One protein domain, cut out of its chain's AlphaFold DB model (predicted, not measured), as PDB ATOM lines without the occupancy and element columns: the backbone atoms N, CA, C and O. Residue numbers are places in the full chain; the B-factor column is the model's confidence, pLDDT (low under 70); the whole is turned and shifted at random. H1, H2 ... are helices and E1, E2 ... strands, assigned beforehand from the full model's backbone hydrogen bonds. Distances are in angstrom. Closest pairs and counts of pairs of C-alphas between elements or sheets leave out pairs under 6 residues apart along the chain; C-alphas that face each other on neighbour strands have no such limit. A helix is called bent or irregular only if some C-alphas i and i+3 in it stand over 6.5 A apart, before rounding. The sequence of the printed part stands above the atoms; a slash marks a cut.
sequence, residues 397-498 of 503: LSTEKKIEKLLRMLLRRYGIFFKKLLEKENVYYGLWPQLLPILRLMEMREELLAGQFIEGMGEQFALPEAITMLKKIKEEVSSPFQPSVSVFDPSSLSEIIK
ATOM      1  N   LEU A 397     328.387 387.144 380.936       69.94
ATOM      2  CA  LEU A 397     328.319 387.749 379.597       69.94
ATOM      3  C   LEU A 397     328.194 386.689 378.488       69.94
ATOM      4  O   LEU A 397     327.532 386.897 377.466       69.94
ATOM      5  N   SER A 398     328.828 385.527 378.668       77.56
ATOM      6  CA  SER A 398     328.739 384.423 377.710       77.56
ATOM      7  C   SER A 398     327.364 383.737 377.712       77.56
ATOM      8  O   SER A 398     326.904 383.291 376.655       77.56
ATOM      9  N   THR A 399     326.698 383.641 378.869       80.00
ATOM     10  CA  THR A 399     325.360 383.044 378.989       80.00
ATOM     11  C   THR A 399     324.296 383.988 378.448       80.00
ATOM     12  O   THR A 399     323.446 383.534 377.683       80.00
ATOM     13  N   GLU A 400     324.404 385.291 378.716       83.94
ATOM     14  CA  GLU A 400     323.540 386.316 378.124       83.94
ATOM     15  C   GLU A 400     323.570 386.266 376.594       83.94
ATOM     16  O   GLU A 400     322.525 386.145 375.960       83.94
ATOM     17  N   LYS A 401     324.766 386.228 375.986       84.94
ATOM     18  CA  LYS A 401     324.918 386.094 374.525       84.94
ATOM     19  C   LYS A 401     324.277 384.814 373.976       84.94
ATOM     20  O   LYS A 401     323.723 384.826 372.877       84.94
ATOM     21  N   LYS A 402     324.352 383.695 374.703       84.00
ATOM     22  CA  LYS A 402     323.710 382.428 374.297       84.00
ATOM     23  C   LYS A 402     322.189 382.522 374.368       84.00
ATOM     24  O   LYS A 402     321.517 382.043 373.456       84.00
ATOM     25  N   ILE A 403     321.656 383.136 375.423       86.62
ATOM     26  CA  ILE A 403     320.218 383.351 375.579       86.62
ATOM     27  C   ILE A 403     319.702 384.322 374.513       86.62
ATOM     28  O   ILE A 403     318.670 384.052 373.907       86.62
ATOM     29  N   GLU A 404     320.432 385.400 374.221       89.88
ATOM     30  CA  GLU A 404     320.071 386.347 373.163       89.88
ATOM     31  C   GLU A 404     319.987 385.646 371.796       89.88
ATOM     32  O   GLU A 404     319.002 385.806 371.076       89.88
ATOM     33  N   LYS A 405     320.959 384.786 371.455       88.31
ATOM     34  CA  LYS A 405     320.899 383.969 370.228       88.31
ATOM     35  C   LYS A 405     319.677 383.044 370.203       88.31
ATOM     36  O   LYS A 405     318.996 382.977 369.185       88.31
ATOM     37  N   LEU A 406     319.371 382.368 371.314       88.19
ATOM     38  CA  LEU A 406     318.175 381.524 371.430       88.19
ATOM     39  C   LEU A 406     316.895 382.341 371.215       88.19
ATOM     40  O   LEU A 406     316.014 381.921 370.469       88.19
ATOM     41  N   LEU A 407     316.798 383.523 371.828       91.25
ATOM     42  CA  LEU A 407     315.669 384.432 371.639       91.25
ATOM     43  C   LEU A 407     315.525 384.848 370.180       91.25
ATOM     44  O   LEU A 407     314.418 384.795 369.656       91.25
ATOM     45  N   ARG A 408     316.625 385.184 369.498       91.94
ATOM     46  CA  ARG A 408     316.608 385.495 368.062       91.94
ATOM     47  C   ARG A 408     316.113 384.310 367.225       91.94
ATOM     48  O   ARG A 408     315.321 384.527 366.313       91.94
ATOM     49  N   MET A 409     316.495 383.073 367.557       90.44
ATOM     50  CA  MET A 409     315.962 381.871 366.896       90.44
ATOM     51  C   MET A 409     314.442 381.728 367.103       90.44
ATOM     52  O   MET A 409     313.706 381.498 366.144       90.44
ATOM     53  N   LEU A 410     313.949 381.901 368.336       91.50
ATOM     54  CA  LEU A 410     312.513 381.807 368.643       91.50
ATOM     55  C   LEU A 410     311.701 382.944 368.005       91.50
ATOM     56  O   LEU A 410     310.634 382.699 367.443       91.50
ATOM     57  N   LEU A 411     312.215 384.172 368.047       93.50
ATOM     58  CA  LEU A 411     311.599 385.344 367.423       93.50
ATOM     59  C   LEU A 411     311.576 385.219 365.901       93.50
ATOM     60  O   LEU A 411     310.569 385.551 365.288       93.50
ATOM     61  N   ARG A 412     312.621 384.664 365.279       93.50
ATOM     62  CA  ARG A 412     312.612 384.361 363.843       93.50
ATOM     63  C   ARG A 412     311.520 383.354 363.479       93.50
ATOM     64  O   ARG A 412     310.898 383.485 362.431       93.50
ATOM     65  N   ARG A 413     311.268 382.363 364.338       92.88
ATOM     66  CA  ARG A 413     310.263 381.320 364.092       92.88
ATOM     67  C   ARG A 413     308.824 381.819 364.226       92.88
ATOM     68  O   ARG A 413     307.972 381.424 363.432       92.88
ATOM     69  N   TYR A 414     308.550 382.640 365.239       92.69
ATOM     70  CA  TYR A 414     307.181 383.041 365.586       92.69
ATOM     71  C   TYR A 414     306.840 384.496 365.280       92.69
ATOM     72  O   TYR A 414     305.663 384.823 365.219       92.69
ATOM     73  N   GLY A 415     307.821 385.387 365.142       93.00
ATOM     74  CA  GLY A 415     307.630 386.837 365.021       93.00
ATOM     75  C   GLY A 415     307.193 387.506 366.330       93.00
ATOM     76  O   GLY A 415     307.789 388.497 366.755       93.00
ATOM     77  N   ILE A 416     306.184 386.932 366.990       93.25
ATOM     78  CA  ILE A 416     305.623 387.355 368.275       93.25
ATOM     79  C   ILE A 416     305.867 386.254 369.304       93.25
ATOM     80  O   ILE A 416     305.456 385.109 369.138       93.25
ATOM     81  N   PHE A 417     306.538 386.606 370.392       93.19
ATOM     82  CA  PHE A 417     306.952 385.687 371.437       93.19
ATOM     83  C   PHE A 417     306.197 385.939 372.744       93.19
ATOM     84  O   PHE A 417     306.129 387.064 373.236       93.19
ATOM     85  N   PHE A 418     305.653 384.874 373.333       91.38
ATOM     86  CA  PHE A 418     304.927 384.905 374.602       91.38
ATOM     87  C   PHE A 418     305.106 383.597 375.372       91.38
ATOM     88  O   PHE A 418     305.437 382.558 374.800       91.38
ATOM     89  N   LYS A 419     304.872 383.635 376.689       89.38
ATOM     90  CA  LYS A 419     305.226 382.542 377.612       89.38
ATOM     91  C   LYS A 419     304.648 381.175 377.218       89.38
ATOM     92  O   LYS A 419     305.381 380.190 377.251       89.38
ATOM     93  N   LYS A 420     303.377 381.108 376.803       87.94
ATOM     94  CA  LYS A 420     302.703 379.847 376.426       87.94
ATOM     95  C   LYS A 420     303.336 379.151 375.205       87.94
ATOM     96  O   LYS A 420     303.233 377.937 375.089       87.94
ATOM     97  N   LEU A 421     304.062 379.858 374.326       87.00
ATOM     98  CA  LEU A 421     304.798 379.204 373.226       87.00
ATOM     99  C   LEU A 421     305.910 378.277 373.739       87.00
ATOM    100  O   LEU A 421     306.206 377.258 373.119       87.00
ATOM    101  N   LEU A 422     306.507 378.589 374.895       84.62
ATOM    102  CA  LEU A 422     307.531 377.733 375.503       84.62
ATOM    103  C   LEU A 422     306.962 376.410 376.023       84.62
ATOM    104  O   LEU A 422     307.695 375.420 376.095       84.62
ATOM    105  N   GLU A 423     305.682 376.397 376.401       82.75
ATOM    106  CA  GLU A 423     304.971 375.192 376.838       82.75
ATOM    107  C   GLU A 423     304.820 374.221 375.666       82.75
ATOM    108  O   GLU A 423     305.202 373.059 375.797       82.75
ATOM    109  N   LYS A 424     304.422 374.729 374.491       82.00
ATOM    110  CA  LYS A 424     304.332 373.948 373.247       82.00
ATOM    111  C   LYS A 424     305.653 373.247 372.908       82.00
ATOM    112  O   LYS A 424     305.702 372.047 372.641       82.00
ATOM    113  N   GLU A 425     306.770 373.969 372.954       78.75
ATOM    114  CA  GLU A 425     308.049 373.401 372.508       78.75
ATOM    115  C   GLU A 425     308.695 372.433 373.504       78.75
ATOM    116  O   GLU A 425     309.624 371.719 373.121       78.75
ATOM    117  N   ASN A 426     308.197 372.354 374.749       71.69
ATOM    118  CA  ASN A 426     308.598 371.463 375.854       71.69
ATOM    119  C   ASN A 426     310.089 371.509 376.284       71.69
ATOM    120  O   ASN A 426     310.421 371.337 377.458       71.69
ATOM    121  N   VAL A 427     311.027 371.700 375.356       74.00
ATOM    122  CA  VAL A 427     312.475 371.815 375.572       74.00
ATOM    123  C   VAL A 427     312.776 373.080 376.356       74.00
ATOM    124  O   VAL A 427     313.456 373.016 377.380       74.00
ATOM    125  N   TYR A 428     312.189 374.193 375.925       78.12
ATOM    126  CA  TYR A 428     312.420 375.520 376.487       78.12
ATOM    127  C   TYR A 428     311.502 375.849 377.678       78.12
ATOM    128  O   TYR A 428     311.604 376.926 378.268       78.12
ATOM    129  N   TYR A 429     310.632 374.912 378.079       74.25
ATOM    130  CA  TYR A 429     309.771 375.075 379.249       74.25
ATOM    131  C   TYR A 429     310.599 375.325 380.519       74.25
ATOM    132  O   TYR A 429     311.543 374.578 380.812       74.25
ATOM    133  N   GLY A 430     310.224 376.362 381.271       77.44
ATOM    134  CA  GLY A 430     310.896 376.801 382.498       77.44
ATOM    135  C   GLY A 430     311.984 377.865 382.304       77.44
ATOM    136  O   GLY A 430     312.433 378.432 383.292       77.44
ATOM    137  N   LEU A 431     312.374 378.193 381.065       83.00
ATOM    138  CA  LEU A 431     313.416 379.199 380.800       83.00
ATOM    139  C   LEU A 431     312.915 380.650 380.871       83.00
ATOM    140  O   LEU A 431     313.726 381.569 380.892       83.00
ATOM    141  N   TRP A 432     311.598 380.875 380.946       87.12
ATOM    142  CA  TRP A 432     310.994 382.215 380.935       87.12
ATOM    143  C   TRP A 432     311.652 383.234 381.891       87.12
ATOM    144  O   TRP A 432     311.934 384.341 381.434       87.12
ATOM    145  N   PRO A 433     311.976 382.902 383.162       87.44
ATOM    146  CA  PRO A 433     312.623 383.852 384.072       87.44
ATOM    147  C   PRO A 433     314.006 384.322 383.601       87.44
ATOM    148  O   PRO A 433     314.389 385.446 383.895       87.44
ATOM    149  N   GLN A 434     314.739 383.485 382.859       86.31
ATOM    150  CA  GLN A 434     316.058 383.817 382.303       86.31
ATOM    151  C   GLN A 434     315.943 384.589 380.979       86.31
ATOM    152  O   GLN A 434     316.816 385.384 380.644       86.31
ATOM    153  N   LEU A 435     314.860 384.371 380.225       89.62
ATOM    154  CA  LEU A 435     314.598 385.057 378.956       89.62
ATOM    155  C   LEU A 435     314.101 386.494 379.159       89.62
ATOM    156  O   LEU A 435     314.461 387.385 378.390       89.62
ATOM    157  N   LEU A 436     313.274 386.726 380.185       91.06
ATOM    158  CA  LEU A 436     312.601 388.008 380.414       91.06
ATOM    159  C   LEU A 436     313.572 389.203 380.548       91.06
ATOM    160  O   LEU A 436     313.323 390.212 379.888       91.06
ATOM    161  N   PRO A 437     314.678 389.138 381.323       91.44
ATOM    162  CA  PRO A 437     315.610 390.262 381.437       91.44
ATOM    163  C   PRO A 437     316.233 390.647 380.092       91.44
ATOM    164  O   PRO A 437     316.341 391.828 379.774       91.44
ATOM    165  N   ILE A 438     316.574 389.659 379.263       92.31
ATOM    166  CA  ILE A 438     317.206 389.896 377.960       92.31
ATOM    167  C   ILE A 438     316.186 390.414 376.946       92.31
ATOM    168  O   ILE A 438     316.497 391.333 376.196       92.31
ATOM    169  N   LEU A 439     314.940 389.932 376.979       92.56
ATOM    170  CA  LEU A 439     313.847 390.516 376.191       92.56
ATOM    171  C   LEU A 439     313.624 391.993 376.532       92.56
ATOM    172  O   LEU A 439     313.428 392.806 375.633       92.56
ATOM    173  N   ARG A 440     313.714 392.365 377.817       90.06
ATOM    174  CA  ARG A 440     313.673 393.773 378.235       90.06
ATOM    175  C   ARG A 440     314.865 394.560 377.720       90.06
ATOM    176  O   ARG A 440     314.674 395.684 377.280       90.06
ATOM    177  N   LEU A 441     316.072 393.997 377.741       91.25
ATOM    178  CA  LEU A 441     317.250 394.653 377.164       91.25
ATOM    179  C   LEU A 441     317.093 394.871 375.653       91.25
ATOM    180  O   LEU A 441     317.394 395.956 375.167       91.25
ATOM    181  N   MET A 442     316.575 393.886 374.920       92.00
ATOM    182  CA  MET A 442     316.277 394.023 373.490       92.00
ATOM    183  C   MET A 442     315.180 395.068 373.227       92.00
ATOM    184  O   MET A 442     315.278 395.830 372.272       92.00
ATOM    185  N   GLU A 443     314.175 395.170 374.104       88.88
ATOM    186  CA  GLU A 443     313.175 396.247 374.071       88.88
ATOM    187  C   GLU A 443     313.808 397.625 374.347       88.88
ATOM    188  O   GLU A 443     313.485 398.601 373.674       88.88
ATOM    189  N   MET A 444     314.739 397.727 375.304       85.88
ATOM    190  CA  MET A 444     315.475 398.973 375.578       85.88
ATOM    191  C   MET A 444     316.293 399.441 374.371       85.88
ATOM    192  O   MET A 444     316.458 400.646 374.206       85.88
ATOM    193  N   ARG A 445     316.800 398.497 373.567       88.69
ATOM    194  CA  ARG A 445     317.527 398.738 372.310       88.69
ATOM    195  C   ARG A 445     316.603 399.020 371.120       88.69
ATOM    196  O   ARG A 445     317.102 399.196 370.017       88.69
ATOM    197  N   GLU A 446     315.285 399.030 371.334       86.00
ATOM    198  CA  GLU A 446     314.263 399.238 370.298       86.00
ATOM    199  C   GLU A 446     314.249 398.154 369.200       86.00
ATOM    200  O   GLU A 446     313.626 398.325 368.155       86.00
ATOM    201  N   GLU A 447     314.870 396.993 369.449       90.50
ATOM    202  CA  GLU A 447     314.815 395.838 368.540       90.50
ATOM    203  C   GLU A 447     313.463 395.115 368.615       90.50
ATOM    204  O   GLU A 447     313.039 394.461 367.660       90.50
ATOM    205  N   LEU A 448     312.795 395.201 369.770       91.94
ATOM    206  CA  LEU A 448     311.523 394.547 370.057       91.94
ATOM    207  C   LEU A 448     310.527 395.528 370.656       91.94
ATOM    208  O   LEU A 448     310.886 396.444 371.393       91.94
ATOM    209  N   LEU A 449     309.253 395.253 370.412       87.69
ATOM    210  CA  LEU A 449     308.142 395.941 371.048       87.69
ATOM    211  C   LEU A 449     307.481 394.979 372.030       87.69
ATOM    212  O   LEU A 449     307.056 393.891 371.644       87.69
ATOM    213  N   ALA A 450     307.398 395.364 373.303       87.88
ATOM    214  CA  ALA A 450     306.608 394.622 374.278       87.88
ATOM    215  C   ALA A 450     305.172 395.156 374.306       87.88
ATOM    216  O   ALA A 450     304.955 396.355 374.154       87.88
ATOM    217  N   GLY A 451     304.186 394.296 374.529       86.50
ATOM    218  CA  GLY A 451     302.783 394.701 374.548       86.50
ATOM    219  C   GLY A 451     301.821 393.526 374.625       86.50
ATOM    220  O   GLY A 451     302.216 392.394 374.908       86.50
ATOM    221  N   GLN A 452     300.545 393.815 374.382       87.00
ATOM    222  CA  GLN A 452     299.492 392.814 374.229       87.00
ATOM    223  C   GLN A 452     299.025 392.835 372.773       87.00
ATOM    224  O   GLN A 452     298.115 393.573 372.416       87.00
ATOM    225  N   PHE A 453     299.685 392.057 371.914       88.00
ATOM    226  CA  PHE A 453     299.340 391.989 370.489       88.00
ATOM    227  C   PHE A 453     298.238 390.967 370.217       88.00
ATOM    228  O   PHE A 453     297.456 391.139 369.291       88.00
ATOM    229  N   ILE A 454     298.181 389.906 371.021       88.81
ATOM    230  CA  ILE A 454     297.226 388.800 370.911       88.81
ATOM    231  C   ILE A 454     296.355 388.751 372.168       88.81
ATOM    232  O   ILE A 454     296.869 388.814 373.288       88.81
ATOM    233  N   GLU A 455     295.049 388.591 372.009       88.00
ATOM    234  CA  GLU A 455     294.116 388.493 373.135       88.00
ATOM    235  C   GLU A 455     294.404 387.269 374.031       88.00
ATOM    236  O   GLU A 455     294.688 386.169 373.556       88.00
ATOM    237  N   GLY A 456     294.342 387.441 375.359       83.38
ATOM    238  CA  GLY A 456     294.405 386.329 376.325       83.38
ATOM    239  C   GLY A 456     295.770 385.636 376.503       83.38
ATOM    240  O   GLY A 456     295.857 384.616 377.199       83.38
ATOM    241  N   MET A 457     296.846 386.170 375.910       83.62
ATOM    242  CA  MET A 457     298.193 385.568 375.964       83.62
ATOM    243  C   MET A 457     299.183 386.286 376.899       83.62
ATOM    244  O   MET A 457     300.356 385.918 376.952       83.62
ATOM    245  N   GLY A 458     298.713 387.255 377.692       84.50
ATOM    246  CA  GLY A 458     299.535 387.980 378.667       84.50
ATOM    247  C   GLY A 458     300.536 388.928 378.005       84.50
ATOM    248  O   GLY A 458     300.237 389.506 376.963       84.50
ATOM    249  N   GLU A 459     301.709 389.103 378.619       87.00
ATOM    250  CA  GLU A 459     302.786 389.934 378.072       87.00
ATOM    251  C   GLU A 459     303.523 389.245 376.914       87.00
ATOM    252  O   GLU A 459     303.893 388.071 376.998       87.00
ATOM    253  N   GLN A 460     303.755 390.009 375.846       91.00
ATOM    254  CA  GLN A 460     304.286 389.526 374.576       91.00
ATOM    255  C   GLN A 460     305.376 390.464 374.076       91.00
ATOM    256  O   GLN A 460     305.361 391.657 374.374       91.00
ATOM    257  N   PHE A 461     306.293 389.923 373.281       92.44
ATOM    258  CA  PHE A 461     307.385 390.653 372.646       92.44
ATOM    259  C   PHE A 461     307.366 390.353 371.153       92.44
ATOM    260  O   PHE A 461     307.423 389.190 370.765       92.44
ATOM    261  N   ALA A 462     307.279 391.378 370.318       92.44
ATOM    262  CA  ALA A 462     307.166 391.222 368.877       92.44
ATOM    263  C   ALA A 462     308.275 391.972 368.142       92.44
ATOM    264  O   ALA A 462     308.688 393.060 368.554       92.44
ATOM    265  N   LEU A 463     308.718 391.393 367.027       93.38
ATOM    266  CA  LEU A 463     309.535 392.102 366.048       93.38
ATOM    267  C   LEU A 463     308.697 393.207 365.370       93.38
ATOM    268  O   LEU A 463     307.524 392.969 365.059       93.38
ATOM    269  N   PRO A 464     309.273 394.388 365.077       89.94
ATOM    270  CA  PRO A 464     308.570 395.448 364.352       89.94
ATOM    271  C   PRO A 464     307.994 394.968 363.011       89.94
ATOM    272  O   PRO A 464     306.838 395.247 362.694       89.94
ATOM    273  N   GLU A 465     308.760 394.160 362.272       91.94
ATOM    274  CA  GLU A 465     308.338 393.541 361.009       91.94
ATOM    275  C   GLU A 465     307.097 392.654 361.189       91.94
ATOM    276  O   GLU A 465     306.134 392.765 360.426       91.94
ATOM    277  N   ALA A 466     307.066 391.842 362.252       91.94
ATOM    278  CA  ALA A 466     305.929 390.980 362.567       91.94
ATOM    279  C   ALA A 466     304.655 391.799 362.827       91.94
ATOM    280  O   ALA A 466     303.583 391.436 362.348       91.94
ATOM    281  N   ILE A 467     304.765 392.945 363.508       89.19
ATOM    282  CA  ILE A 467     303.622 393.840 363.751       89.19
ATOM    283  C   ILE A 467     303.127 394.467 362.447       89.19
ATOM    284  O   ILE A 467     301.918 394.558 362.240       89.19
ATOM    285  N   THR A 468     304.031 394.898 361.562       89.75
ATOM    286  CA  THR A 468     303.622 395.463 360.266       89.75
ATOM    287  C   THR A 468     302.878 394.441 359.412       89.75
ATOM    288  O   THR A 468     301.840 394.771 358.845       89.75
ATOM    289  N   MET A 469     303.344 393.190 359.376       89.75
ATOM    290  CA  MET A 469     302.662 392.109 358.664       89.75
ATOM    291  C   MET A 469     301.324 391.753 359.326       89.75
ATOM    292  O   MET A 469     300.326 391.607 358.631       89.75
ATOM    293  N   LEU A 470     301.260 391.690 360.659       89.06
ATOM    294  CA  LEU A 470     300.014 391.418 361.380       89.06
ATOM    295  C   LEU A 470     298.946 392.493 361.114       89.06
ATOM    296  O   LEU A 470     297.772 392.162 360.962       89.06
ATOM    297  N   LYS A 471     299.342 393.768 360.992       87.50
ATOM    298  CA  LYS A 471     298.434 394.853 360.576       87.50
ATOM    299  C   LYS A 471     297.926 394.668 359.146       87.50
ATOM    300  O   LYS A 471     296.723 394.761 358.943       87.50
ATOM    301  N   LYS A 472     298.808 394.329 358.197       88.31
ATOM    302  CA  LYS A 472     298.412 394.046 356.805       88.31
ATOM    303  C   LYS A 472     297.391 392.911 356.722       88.31
ATOM    304  O   LYS A 472     296.361 393.071 356.089       88.31
ATOM    305  N   ILE A 473     297.613 391.815 357.448       86.19
ATOM    306  CA  ILE A 473     296.684 390.671 357.480       86.19
ATOM    307  C   ILE A 473     295.338 391.041 358.116       86.19
ATOM    308  O   ILE A 473     294.308 390.482 357.756       86.19
ATOM    309  N   LYS A 474     295.325 391.972 359.080       85.00
ATOM    310  CA  LYS A 474     294.080 392.490 359.660       85.00
ATOM    311  C   LYS A 474     293.287 393.332 358.648       85.00
ATOM    312  O   LYS A 474     292.061 393.331 358.711       85.00
ATOM    313  N   GLU A 475     293.971 394.051 357.759       85.44
ATOM    314  CA  GLU A 475     293.369 394.873 356.697       85.44
ATOM    315  C   GLU A 475     292.924 394.032 355.487       85.44
ATOM    316  O   GLU A 475     291.890 394.316 354.884       85.44
ATOM    317  N   GLU A 476     293.662 392.971 355.160       80.44
ATOM    318  CA  GLU A 476     293.306 391.996 354.128       80.44
ATOM    319  C   GLU A 476     292.093 391.164 354.581       80.44
ATOM    320  O   GLU A 476     292.193 390.183 355.321       80.44
ATOM    321  N   VAL A 477     290.903 391.582 354.143       56.03
ATOM    322  CA  VAL A 477     289.623 390.923 354.427       56.03
ATOM    323  C   VAL A 477     289.669 389.442 354.017       56.03
ATOM    324  O   VAL A 477     289.576 389.103 352.844       56.03
ATOM    325  N   SER A 478     289.789 388.564 355.018       61.25
ATOM    326  CA  SER A 478     289.435 387.134 355.024       61.25
ATOM    327  C   SER A 478     289.631 386.374 353.707       61.25
ATOM    328  O   SER A 478     288.658 385.902 353.117       61.25
ATOM    329  N   SER A 479     290.876 386.147 353.280       58.09
ATOM    330  CA  SER A 479     291.100 385.071 352.310       58.09
ATOM    331  C   SER A 479     290.703 383.723 352.953       58.09
ATOM    332  O   SER A 479     291.028 383.473 354.123       58.09
ATOM    333  N   PRO A 480     289.979 382.839 352.242       59.09
ATOM    334  CA  PRO A 480     289.543 381.549 352.779       59.09
ATOM    335  C   PRO A 480     290.688 380.528 352.895       59.09
ATOM    336  O   PRO A 480     290.441 379.362 353.198       59.09
ATOM    337  N   PHE A 481     291.941 380.922 352.642       63.09
ATOM    338  CA  PHE A 481     293.055 379.988 352.604       63.09
ATOM    339  C   PHE A 481     293.447 379.529 354.016       63.09
ATOM    340  O   PHE A 481     294.187 380.198 354.740       63.09
ATOM    341  N   GLN A 482     292.945 378.358 354.404       69.75
ATOM    342  CA  GLN A 482     293.377 377.619 355.587       69.75
ATOM    343  C   GLN A 482     294.169 376.386 355.133       69.75
ATOM    344  O   GLN A 482     293.563 375.393 354.724       69.75
ATOM    345  N   PRO A 483     295.514 376.422 355.162       74.50
ATOM    346  CA  PRO A 483     296.302 375.243 354.838       74.50
ATOM    347  C   PRO A 483     296.014 374.129 355.855       74.50
ATOM    348  O   PRO A 483     295.881 374.382 357.056       74.50
ATOM    349  N   SER A 484     295.943 372.879 355.394       78.25
ATOM    350  CA  SER A 484     295.896 371.721 356.286       78.25
ATOM    351  C   SER A 484     297.255 371.569 356.971       78.25
ATOM    352  O   SER A 484     298.234 371.162 356.343       78.25
ATOM    353  N   VAL A 485     297.328 371.924 358.252       83.06
ATOM    354  CA  VAL A 485     298.569 371.909 359.035       83.06
ATOM    355  C   VAL A 485     298.588 370.709 359.976       83.06
ATOM    356  O   VAL A 485     297.599 370.431 360.657       83.06
ATOM    357  N   SER A 486     299.720 370.005 360.046       83.38
ATOM    358  CA  SER A 486     299.855 368.868 360.955       83.38
ATOM    359  C   SER A 486     299.951 369.300 362.419       83.38
ATOM    360  O   SER A 486     300.364 370.410 362.752       83.38
ATOM    361  N   VAL A 487     299.577 368.407 363.337       83.81
ATOM    362  CA  VAL A 487     299.629 368.691 364.784       83.81
ATOM    363  C   VAL A 487     301.068 368.928 365.256       83.81
ATOM    364  O   VAL A 487     301.302 369.729 366.157       83.81
ATOM    365  N   PHE A 488     302.041 368.277 364.613       83.88
ATOM    366  CA  PHE A 488     303.464 368.421 364.921       83.88
ATOM    367  C   PHE A 488     304.099 369.673 364.309       83.88
ATOM    368  O   PHE A 488     305.288 369.908 364.528       83.88
ATOM    369  N   ASP A 489     303.352 370.485 363.565       88.56
ATOM    370  CA  ASP A 489     303.867 371.691 362.931       88.56
ATOM    371  C   ASP A 489     303.976 372.872 363.930       88.56
ATOM    372  O   ASP A 489     303.069 373.113 364.745       88.56
ATOM    373  N   PRO A 490     305.060 373.669 363.879       87.94
ATOM    374  CA  PRO A 490     305.220 374.845 364.735       87.94
ATOM    375  C   PRO A 490     304.126 375.911 364.544       87.94
ATOM    376  O   PRO A 490     303.826 376.626 365.501       87.94
ATOM    377  N   SER A 491     303.461 375.978 363.390       87.56
ATOM    378  CA  SER A 491     302.326 376.879 363.133       87.56
ATOM    379  C   SER A 491     300.999 376.412 363.753       87.56
ATOM    380  O   SER A 491     300.077 377.211 363.901       87.56
ATOM    381  N   SER A 492     300.883 375.143 364.169       86.25
ATOM    382  CA  SER A 492     299.648 374.604 364.756       86.25
ATOM    383  C   SER A 492     299.446 375.088 366.195       86.25
ATOM    384  O   SER A 492     300.156 374.668 367.106       86.25
ATOM    385  N   LEU A 493     298.479 375.967 366.449       82.81
ATOM    386  CA  LEU A 493     298.213 376.500 367.798       82.81
ATOM    387  C   LEU A 493     297.210 375.659 368.606       82.81
ATOM    388  O   LEU A 493     296.754 376.086 369.666       82.81
ATOM    389  N   SER A 494     296.883 374.452 368.140       76.81
ATOM    390  CA  SER A 494     295.847 373.590 368.726       76.81
ATOM    391  C   SER A 494     296.064 373.273 370.214       76.81
ATOM    392  O   SER A 494     295.102 373.240 370.976       76.81
ATOM    393  N   GLU A 495     297.312 373.112 370.662       70.88
ATOM    394  CA  GLU A 495     297.650 372.879 372.076       70.88
ATOM    395  C   GLU A 495     297.436 374.112 372.968       70.88
ATOM    396  O   GLU A 495     297.144 373.968 374.150       70.88
ATOM    397  N   ILE A 496     297.544 375.317 372.402       73.06
ATOM    398  CA  ILE A 496     297.428 376.595 373.123       73.06
ATOM    399  C   ILE A 496     295.965 377.069 373.160       73.06
ATOM    400  O   ILE A 496     295.547 377.715 374.121       73.06
ATOM    401  N   ILE A 497     295.189 376.741 372.120       67.06
ATOM    402  CA  ILE A 497     293.769 377.103 371.979       67.06
ATOM    403  C   ILE A 497     292.865 376.227 372.855       67.06
ATOM    404  O   ILE A 497     291.755 376.652 373.182       67.06
ATOM    405  N   LYS A 498     293.316 375.034 373.279       55.88
ATOM    406  CA  LYS A 498     292.572 374.207 374.238       55.88
ATOM    407  C   LYS A 498     292.334 375.011 375.519       55.88
ATOM    408  O   LYS A 498     293.207 375.117 376.378       55.88
TER     409      LYS A 498
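AT A GLANCE: This is residues 397 to 498 of the 503 residues of an uncharacterized protein of Methylacidiphilum kamchatkense Kam1 (UniProt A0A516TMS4). What is the main picture? A small three-stranded sheet near the middle has H3 packed over one face, with the long helix H1 crossing H3 and reaching the sheet with its residues 407 to 414. From H4, at the sheet's rim, a long loop swings out and folds back to tiny H5, which packs on H2; residues 471 to 483 stick out. What is it made of? The printed part has 102 residues, mostly helix, in the order H1, E1, H2, H3, E2, E3, H4, H5, and its sheet runs E1, E3, E2, all antiparallel. How large is it? It is compact, with a radius of gyration of the C-alphas of 14.6 A, yet elongated, spanning 47 by 28 by 22 A.

IN THESE COORDINATES: Where does the first half run? H1, residues 397 to 414, begins at C-alpha 397 (328.319, 387.749, 379.597) and measures 25.8 A. E1 is residues 416 to 418, H2 residues 419 to 425, and H3 residues 432 to 444, 18.2 A long. What follows? E2 is residues 449 to 451, E3 residues 460 to 462, and H4 residues 464 to 475, 17.0 A long. H5, residues 494 to 497, ends at C-alpha 497 (293.769, 377.103, 371.979).

HOW THE PARTS SIT: How is the sheet joined? E3 is the inner strand; N 417 and O 461 of E1 and E3 are 2.8 A apart, and N 449 and O 462 of the hairpin E2 and E3 are 2.9 A apart, both within hydrogen-bond range. E1, H2 H3, E2 form a split strand-helix-strand unit, two strands running the same way with E3 between them, and its crossover is right-handed. Which helices are on the sheet? H1 and H3 with the sheet make two layers, helices on one face of a sheet; H3 has a height of 9.8 A over the sheet, and H1 and H3 touch about perpendicular at 85 degrees, closest at the C-alphas of Glu 404 and Ile 438, 6.6 A apart. H4 only grazes the sheet with residues 464 to 470. What of H5 and the helix backbones? H2 and H5 touch, the C-alphas of Lys 424 and Glu 495 being closest at 6.9 A. Every O i to N i+4 pair is within hydrogen-bond range in H1 and H4, against 2 of 3 in H2 and 7 of 9 in H3, while H5 is too short for such a pair. H3 is only just irregular, with C-alphas 434 and 437 6.52 A apart.

THE WHOLE: How far does it reach? The two C-alphas farthest apart are those of Leu 397 and Pro 480, at 47.6 A. Is it continuous? The printed part has no cut, and the link from H4 to H5, 18 residues, is long. Where is confidence low? In this model pLDDT is under 70 at residue 397, residues 477 to 482 and residues 497 to 498.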